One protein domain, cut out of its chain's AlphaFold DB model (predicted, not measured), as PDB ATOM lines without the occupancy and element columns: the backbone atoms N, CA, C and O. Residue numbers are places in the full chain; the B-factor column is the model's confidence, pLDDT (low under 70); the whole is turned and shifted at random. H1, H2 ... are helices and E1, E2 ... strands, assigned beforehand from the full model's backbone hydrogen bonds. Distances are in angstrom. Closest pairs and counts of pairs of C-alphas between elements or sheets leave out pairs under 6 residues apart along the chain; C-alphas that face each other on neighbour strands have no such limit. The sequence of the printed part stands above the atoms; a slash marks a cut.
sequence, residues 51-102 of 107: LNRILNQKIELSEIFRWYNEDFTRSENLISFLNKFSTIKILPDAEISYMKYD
ATOM      1  N   LEU A  51      27.066  24.394   0.163       86.44
ATOM      2  CA  LEU A  51      26.304  23.958   1.337       86.44
ATOM      3  C   LEU A  51      25.180  24.926   1.715       86.44
ATOM      4  O   LEU A  51      24.212  24.518   2.351       86.44
ATOM      5  N   ASN A  52      25.317  26.204   1.359       93.38
ATOM      6  CA  ASN A  52      24.407  27.286   1.704       93.38
ATOM      7  C   ASN A  52      24.342  28.303   0.555       93.38
ATOM      8  O   ASN A  52      25.342  28.916   0.192       93.38
ATOM      9  N   ARG A  53      23.155  28.547  -0.001       94.69
ATOM     10  CA  ARG A  53      22.917  29.637  -0.957       94.69
ATOM     11  C   ARG A  53      22.162  30.739  -0.250       94.69
ATOM     12  O   ARG A  53      20.995  30.575   0.093       94.69
ATOM     13  N   ILE A  54      22.834  31.859  -0.032       95.94
ATOM     14  CA  ILE A  54      22.276  32.989   0.699       95.94
ATOM     15  C   ILE A  54      22.010  34.131  -0.280       95.94
ATOM     16  O   ILE A  54      22.936  34.659  -0.887       95.94
ATOM     17  N   LEU A  55      20.744  34.525  -0.414       94.38
ATOM     18  CA  LEU A  55      20.310  35.766  -1.056       94.38
ATOM     19  C   LEU A  55      19.507  36.589  -0.041       94.38
ATOM     20  O   LEU A  55      18.985  36.047   0.931       94.38
ATOM     21  N   ASN A  56      19.356  37.896  -0.277       94.75
ATOM     22  CA  ASN A  56      18.688  38.798   0.670       94.75
ATOM     23  C   ASN A  56      17.286  38.331   1.107       94.75
ATOM     24  O   ASN A  56      16.958  38.480   2.277       94.75
ATOM     25  N   GLN A  57      16.479  37.780   0.192       94.81
ATOM     26  CA  GLN A  57      15.085  37.363   0.448       94.81
ATOM     27  C   GLN A  57      14.854  35.848   0.366       94.81
ATOM     28  O   GLN A  57      13.745  35.386   0.612       94.81
ATOM     29  N   LYS A  58      15.866  35.062  -0.008       95.06
ATOM     30  CA  LYS A  58      15.725  33.614  -0.170       95.06
ATOM     31  C   LYS A  58      17.025  32.939   0.217       95.06
ATOM     32  O   LYS A  58      18.072  33.241  -0.354       95.06
ATOM     33  N   ILE A  59      16.953  32.033   1.180       95.88
ATOM     34  CA  ILE A  59      18.103  31.276   1.650       95.88
ATOM     35  C   ILE A  59      17.818  29.783   1.540       95.88
ATOM     36  O   ILE A  59      16.774  29.295   1.962       95.88
ATOM     37  N   GLU A  60      18.765  29.057   0.962       95.31
ATOM     38  CA  GLU A  60      18.765  27.601   0.889       95.31
ATOM     39  C   GLU A  60      19.929  27.102   1.747       95.31
ATOM     40  O   GLU A  60      21.089  27.337   1.418       95.31
ATOM     41  N   LEU A  61      19.631  26.481   2.884       94.38
ATOM     42  CA  LEU A  61      20.613  26.163   3.919       94.38
ATOM     43  C   LEU A  61      20.926  24.671   3.986       94.38
ATOM     44  O   LEU A  61      20.096  23.825   3.657       94.38
ATOM     45  N   SER A  62      22.098  24.337   4.512       91.25
ATOM     46  CA  SER A  62      22.424  22.968   4.887       91.25
ATOM     47  C   SER A  62      21.424  22.421   5.914       91.25
ATOM     48  O   SER A  62      21.021  23.106   6.856       91.25
ATOM     49  N   GLU A  63      21.092  21.140   5.782       89.06
ATOM     50  CA  GLU A  63      20.240  20.384   6.707       89.06
ATOM     51  C   GLU A  63      20.746  20.381   8.161       89.06
ATOM     52  O   GLU A  63      19.950  20.209   9.083       89.06
ATOM     53  N   ILE A  64      22.026  20.694   8.397       88.00
ATOM     54  CA  ILE A  64      22.586  20.933   9.741       88.00
ATOM     55  C   ILE A  64      21.783  21.998  10.501       88.00
ATOM     56  O   ILE A  64      21.493  21.819  11.685       88.00
ATOM     57  N   PHE A  65      21.365  23.075   9.827       90.81
ATOM     58  CA  PHE A  65      20.544  24.124  10.437       90.81
ATOM     59  C   PHE A  65      19.130  23.645  10.780       90.81
ATOM     60  O   PHE A  65      18.514  24.180  11.700       90.81
ATOM     61  N   ARG A  66      18.625  22.619  10.084       88.38
ATOM     62  CA  ARG A  66      17.342  21.981  10.396       88.38
ATOM     63  C   ARG A  66      17.476  21.014  11.569       88.38
ATOM     64  O   ARG A  66      16.684  21.086  12.501       88.38
ATOM     65  N   TRP A  67      18.474  20.130  11.545       86.56
ATOM     66  CA  TRP A  67      18.669  19.087  12.564       86.56
ATOM     67  C   TRP A  67      19.040  19.652  13.934       86.56
ATOM     68  O   TRP A  67      18.627  19.109  14.956       86.56
ATOM     69  N   TYR A  68      19.800  20.747  13.953       86.69
ATOM     70  CA  TYR A  68      20.277  21.388  15.177       86.69
ATOM     71  C   TYR A  68      19.696  22.791  15.367       86.69
ATOM     72  O   TYR A  68      20.317  23.621  16.026       86.69
ATOM     73  N   ASN A  69      18.509  23.062  14.808       87.25
ATOM     74  CA  ASN A  69      17.859  24.376  14.864       87.25
ATOM     75  C   ASN A  69      17.842  24.953  16.288       87.25
ATOM     76  O   ASN A  69      18.256  26.091  16.486       87.25
ATOM     77  N   GLU A  70      17.460  24.137  17.273       86.06
ATOM     78  CA  GLU A  70      17.402  24.529  18.685       86.06
ATOM     79  C   GLU A  70      18.742  25.047  19.223       86.06
ATOM     80  O   GLU A  70      18.761  25.901  20.100       86.06
ATOM     81  N   ASP A  71      19.880  24.563  18.720       85.94
ATOM     82  CA  ASP A  71      21.187  25.045  19.168       85.94
ATOM     83  C   ASP A  71      21.495  26.438  18.589       85.94
ATOM     84  O   ASP A  71      22.100  27.261  19.278       85.94
ATOM     85  N   PHE A  72      21.039  26.728  17.365       87.31
ATOM     86  CA  PHE A  72      21.202  28.032  16.707       87.31
ATOM     87  C   PHE A  72      20.190  29.083  17.178       87.31
ATOM     88  O   PHE A  72      20.452  30.275  17.027       87.31
ATOM     89  N   THR A  73      19.049  28.659  17.734       88.12
ATOM     90  CA  THR A  73      17.931  29.552  18.080       88.12
ATOM     91  C   THR A  73      17.719  29.796  19.579       88.12
ATOM     92  O   THR A  73      16.750  30.434  19.982       88.12
ATOM     93  N   ARG A  74      18.641  29.337  20.437       84.94
ATOM     94  CA  ARG A  74      18.557  29.497  21.906       84.94
ATOM     95  C   ARG A  74      18.540  30.944  22.394       84.94
ATOM     96  O   ARG A  74      17.875  31.241  23.380       84.94
ATOM     97  N   SER A  75      19.334  31.810  21.775       82.56
ATOM     98  CA  SER A  75      19.576  33.187  22.232       82.56
ATOM     99  C   SER A  75      19.126  34.247  21.228       82.56
ATOM    100  O   SER A  75      18.988  35.413  21.586       82.56
ATOM    101  N   GLU A  76      18.897  33.859  19.978       88.62
ATOM    102  CA  GLU A  76      18.484  34.726  18.878       88.62
ATOM    103  C   GLU A  76      17.759  33.900  17.810       88.62
ATOM    104  O   GLU A  76      17.724  32.681  17.895       88.62
ATOM    105  N   ASN A  77      17.180  34.532  16.789       92.25
ATOM    106  CA  ASN A  77      16.623  33.779  15.660       92.25
ATOM    107  C   ASN A  77      17.718  33.355  14.661       92.25
ATOM    108  O   ASN A  77      18.792  33.954  14.593       92.25
ATOM    109  N   LEU A  78      17.414  32.350  13.834       93.25
ATOM    110  CA  LEU A  78      18.366  31.770  12.881       93.25
ATOM    111  C   LEU A  78      18.949  32.809  11.908       93.25
ATOM    112  O   LEU A  78      20.146  32.796  11.639       93.25
ATOM    113  N   ILE A  79      18.135  33.743  11.414       94.75
ATOM    114  CA  ILE A  79      18.591  34.805  10.501       94.75
ATOM    115  C   ILE A  79      19.578  35.750  11.203       94.75
ATOM    116  O   ILE A  79      20.570  36.165  10.606       94.75
ATOM    117  N   SER A  80      19.343  36.066  12.478       94.50
ATOM    118  CA  SER A  80      20.237  36.899  13.293       94.50
ATOM    119  C   SER A  80      21.575  36.203  13.510       94.50
ATOM    120  O   SER A  80      22.619  36.820  13.301       94.50
ATOM    121  N   PHE A  81      21.545  34.900  13.809       93.88
ATOM    122  CA  PHE A  81      22.747  34.077  13.893       93.88
ATOM    123  C   PHE A  81      23.528  34.085  12.570       93.88
ATOM    124  O   PHE A  81      24.721  34.383  12.555       93.88
ATOM    125  N   LEU A  82      22.859  33.822  11.442       95.25
ATOM    126  CA  LEU A  82      23.489  33.789  10.119       95.25
ATOM    127  C   LEU A  82      24.095  35.143   9.729       95.25
ATOM    128  O   LEU A  82      25.220  35.181   9.237       95.25
ATOM    129  N   ASN A  83      23.410  36.256  10.001       96.12
ATOM    130  CA  ASN A  83      23.892  37.606   9.686       96.12
ATOM    131  C   ASN A  83      25.171  38.007  10.445       96.12
ATOM    132  O   ASN A  83      25.867  38.922  10.011       96.12
ATOM    133  N   LYS A  84      25.534  37.324  11.541       94.50
ATOM    134  CA  LYS A  84      26.836  37.528  12.210       94.50
ATOM    135  C   LYS A  84      28.016  37.015  11.382       94.50
ATOM    136  O   LYS A  84      29.150  37.454  11.585       94.50
ATOM    137  N   PHE A  85      27.763  36.066  10.484       94.44
ATOM    138  CA  PHE A  85      28.800  35.328   9.764       94.44
ATOM    139  C   PHE A  85      28.664  35.399   8.241       94.44
ATOM    140  O   PHE A  85      29.663  35.194   7.553       94.44
ATOM    141  N   SER A  86      27.475  35.692   7.712       95.38
ATOM    142  CA  SER A  86      27.227  35.812   6.278       95.38
ATOM    143  C   SER A  86      27.842  37.085   5.696       95.38
ATOM    144  O   SER A  86      27.875  38.135   6.337       95.38
ATOM    145  N   THR A  87      28.322  36.995   4.459       94.94
ATOM    146  CA  THR A  87      28.760  38.145   3.657       94.94
ATOM    147  C   THR A  87      27.586  38.924   3.064       94.94
ATOM    148  O   THR A  87      27.751  40.087   2.698       94.94
ATOM    149  N   ILE A  88      26.402  38.309   2.985       95.31
ATOM    150  CA  ILE A  88      25.180  38.900   2.438       95.31
ATOM    151  C   ILE A  88      24.207  39.143   3.588       95.31
ATOM    152  O   ILE A  88      23.926  38.252   4.387       95.31
ATOM    153  N   LYS A  89      23.649  40.355   3.656       96.31
ATOM    154  CA  LYS A  89      22.625  40.681   4.650       96.31
ATOM    155  C   LYS A  89      21.302  40.002   4.292       96.31
ATOM    156  O   LYS A  89      20.644  40.390   3.326       96.31
ATOM    157  N   ILE A  90      20.898  39.040   5.110       97.12
ATOM    158  CA  ILE A  90      19.619  38.336   5.015       97.12
ATOM    159  C   ILE A  90      18.537  39.207   5.650       97.12
ATOM    160  O   ILE A  90      18.711  39.707   6.768       97.12
ATOM    161  N   LEU A  91      17.432  39.410   4.935       95.81
ATOM    162  CA  LEU A  91      16.286  40.154   5.441       95.81
ATOM    163  C   LEU A  91      15.475  39.300   6.433       95.81
ATOM    164  O   LEU A  91      15.476  38.075   6.320       95.81
ATOM    165  N   PRO A  92      14.794  39.912   7.419       91.94
ATOM    166  CA  PRO A  92      14.072  39.175   8.463       91.94
ATOM    167  C   PRO A  92      12.966  38.242   7.951       91.94
ATOM    168  O   PRO A  92      12.606  37.291   8.637       91.94
ATOM    169  N   ASP A  93      12.426  38.531   6.771       92.56
ATOM    170  CA  ASP A  93      11.335  37.837   6.090       92.56
ATOM    171  C   ASP A  93      11.820  36.896   4.976       92.56
ATOM    172  O   ASP A  93      11.012  36.396   4.195       92.56
ATOM    173  N   ALA A  94      13.130  36.643   4.898       95.50
ATOM    174  CA  ALA A  94      13.691  35.758   3.889       95.50
ATOM    175  C   ALA A  94      13.081  34.347   3.961       95.50
ATOM    176  O   ALA A  94      12.982  33.738   5.028       95.50
ATOM    177  N   GLU A  95      12.724  33.804   2.799       95.06
ATOM    178  CA  GLU A  95      12.231  32.436   2.667       95.06
ATOM    179  C   GLU A  95      13.367  31.449   2.967       95.06
ATOM    180  O   GLU A  95      14.421  31.504   2.331       95.06
ATOM    181  N   ILE A  96      13.148  30.542   3.924       94.19
ATOM    182  CA  ILE A  96      14.129  29.527   4.323       94.19
ATOM    183  C   ILE A  96      13.734  28.176   3.729       94.19
ATOM    184  O   ILE A  96      12.703  27.608   4.088       94.19
ATOM    185  N   SER A  97      14.593  27.628   2.875       94.44
ATOM    186  CA  SER A  97      14.541  26.238   2.422       94.44
ATOM    187  C   SER A  97      15.817  25.497   2.819       94.44
ATOM    188  O   SER A  97      16.823  26.112   3.173       94.44
ATOM    189  N   TYR A  98      15.793  24.166   2.760       91.38
ATOM    190  CA  TYR A  98      16.953  23.336   3.080       91.38
ATOM    191  C   TYR A  98      17.390  22.532   1.858       91.38
ATOM    192  O   TYR A  98      16.550  21.976   1.146       91.38
ATOM    193  N   MET A  99      18.700  22.489   1.611       85.31
ATOM    194  CA  MET A  99      19.282  21.682   0.542       85.31
ATOM    195  C   MET A  99      19.008  20.207   0.814       85.31
ATOM    196  O   MET A  99      19.184  19.735   1.937       85.31
ATOM    197  N   LYS A 100      18.631  19.447  -0.220       70.75
ATOM    198  CA  LYS A 100      18.514  17.991  -0.098       70.75
ATOM    199  C   LYS A 100      19.880  17.415   0.268       70.75
ATOM    200  O   LYS A 100      20.796  17.431  -0.546       70.75
ATOM    201  N   TYR A 101      20.006  16.919   1.493       57.53
ATOM    202  CA  TYR A 101      21.205  16.219   1.930       57.53
ATOM    203  C   TYR A 101      21.289  14.885   1.188       57.53
ATOM    204  O   TYR A 101      20.430  14.017   1.362       57.53
ATOM    205  N   ASP A 102      22.294  14.749   0.330       55.50
ATOM    206  CA  ASP A 102      22.607  13.486  -0.320       55.50
ATOM    207  C   ASP A 102      23.342  12.595   0.691       55.50
ATOM    208  O   ASP A 102      24.470  12.870   1.098       55.50
TER     209      ASP A 102
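AT A GLANCE: This is residues 51 to 102 of the 107 residues of the protein "DUF547 domain-containing protein" of Chitinophagales bacterium (UniProt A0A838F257). A ribbon of two short parallel strands, E1 and E2, has an arch of three short helices over one face, with H1 and H3 toward its two ends and H2 at the top. The arch and the ribbon make a ring-like outline, and the long link from H3 returns the chain to E2. The printed part has 52 residues, with three named helices and two named strands in the order E1, H1, H2, H3, E2; the sheet order is E1, E2, parallel. The class is mixed, helices and strands, with under half of the residues in named elements. The whole is compact, with a radius of gyration of the C-alphas of 10.4 A, and rounded, spanning 28 by 24 by 18 A.

HOW THE PARTS SIT: E1, residues 58 to 61, and E2, residues 95 to 98, are parallel neighbours at 22 degrees. C-alphas 58 and 95 face each other at 4.7 A. N 59 and O 95 are within hydrogen-bond range at 2.8 A, as are N 97 and O 59 at 2.9 A. Residues 53 to 54 make a short antiparallel pairing with residues 59 to 60 of E1. The closest C-alphas of E2 and H1, residues 64 to 67, are those of Tyr 98 and Arg 66, 7.5 A apart. H1 and H2, residues 69 to 72, are close but not clearly touching; their closest C-alphas, those of Phe 65 and Phe 72, are 7.4 A apart. H2 and H3, residues 78 to 83, only just touch, and only at the corner by their link, with 3 pairs of C-alphas within 8 A; the closest are those of Phe 72 and Leu 78, 6.1 A apart. H1 and H3 are only just apart, at 8.3 A between their closest C-alphas. E1 is apart from H2 and H3, and H2 is apart from E2. E1, the three helices and E2 form a strand-helix-strand unit, two parallel neighbour strands with helices between them along the chain. In H3 every O i to N i+4 pair is within hydrogen-bond range; H1 and H2 are too short for such a pair.

IN THESE COORDINATES: E1 begins at C-alpha 58, (15.725, 33.614, -0.170), and is 9.8 A long from first to last C-alpha. E2 is 10.3 A long and ends at C-alpha 98, (16.953, 23.336, 3.080). H3, the longest helix by residues, is 8.6 A long and begins at C-alpha 78, (18.366, 31.770, 12.881). H1 is 5.2 A long and H2 5.3 A.

THE WHOLE: The two C-alphas farthest apart are those of Ser 75 and Asp 102, at 30.1 A. The printed part has no cut. The links E1 to H1, H1 to H2 and H2 to H3 are tight; the link H3 to E2, with 11 residues, is long. The mean pLDDT of the printed part is 90.3, and residues 101 to 102 are under 70.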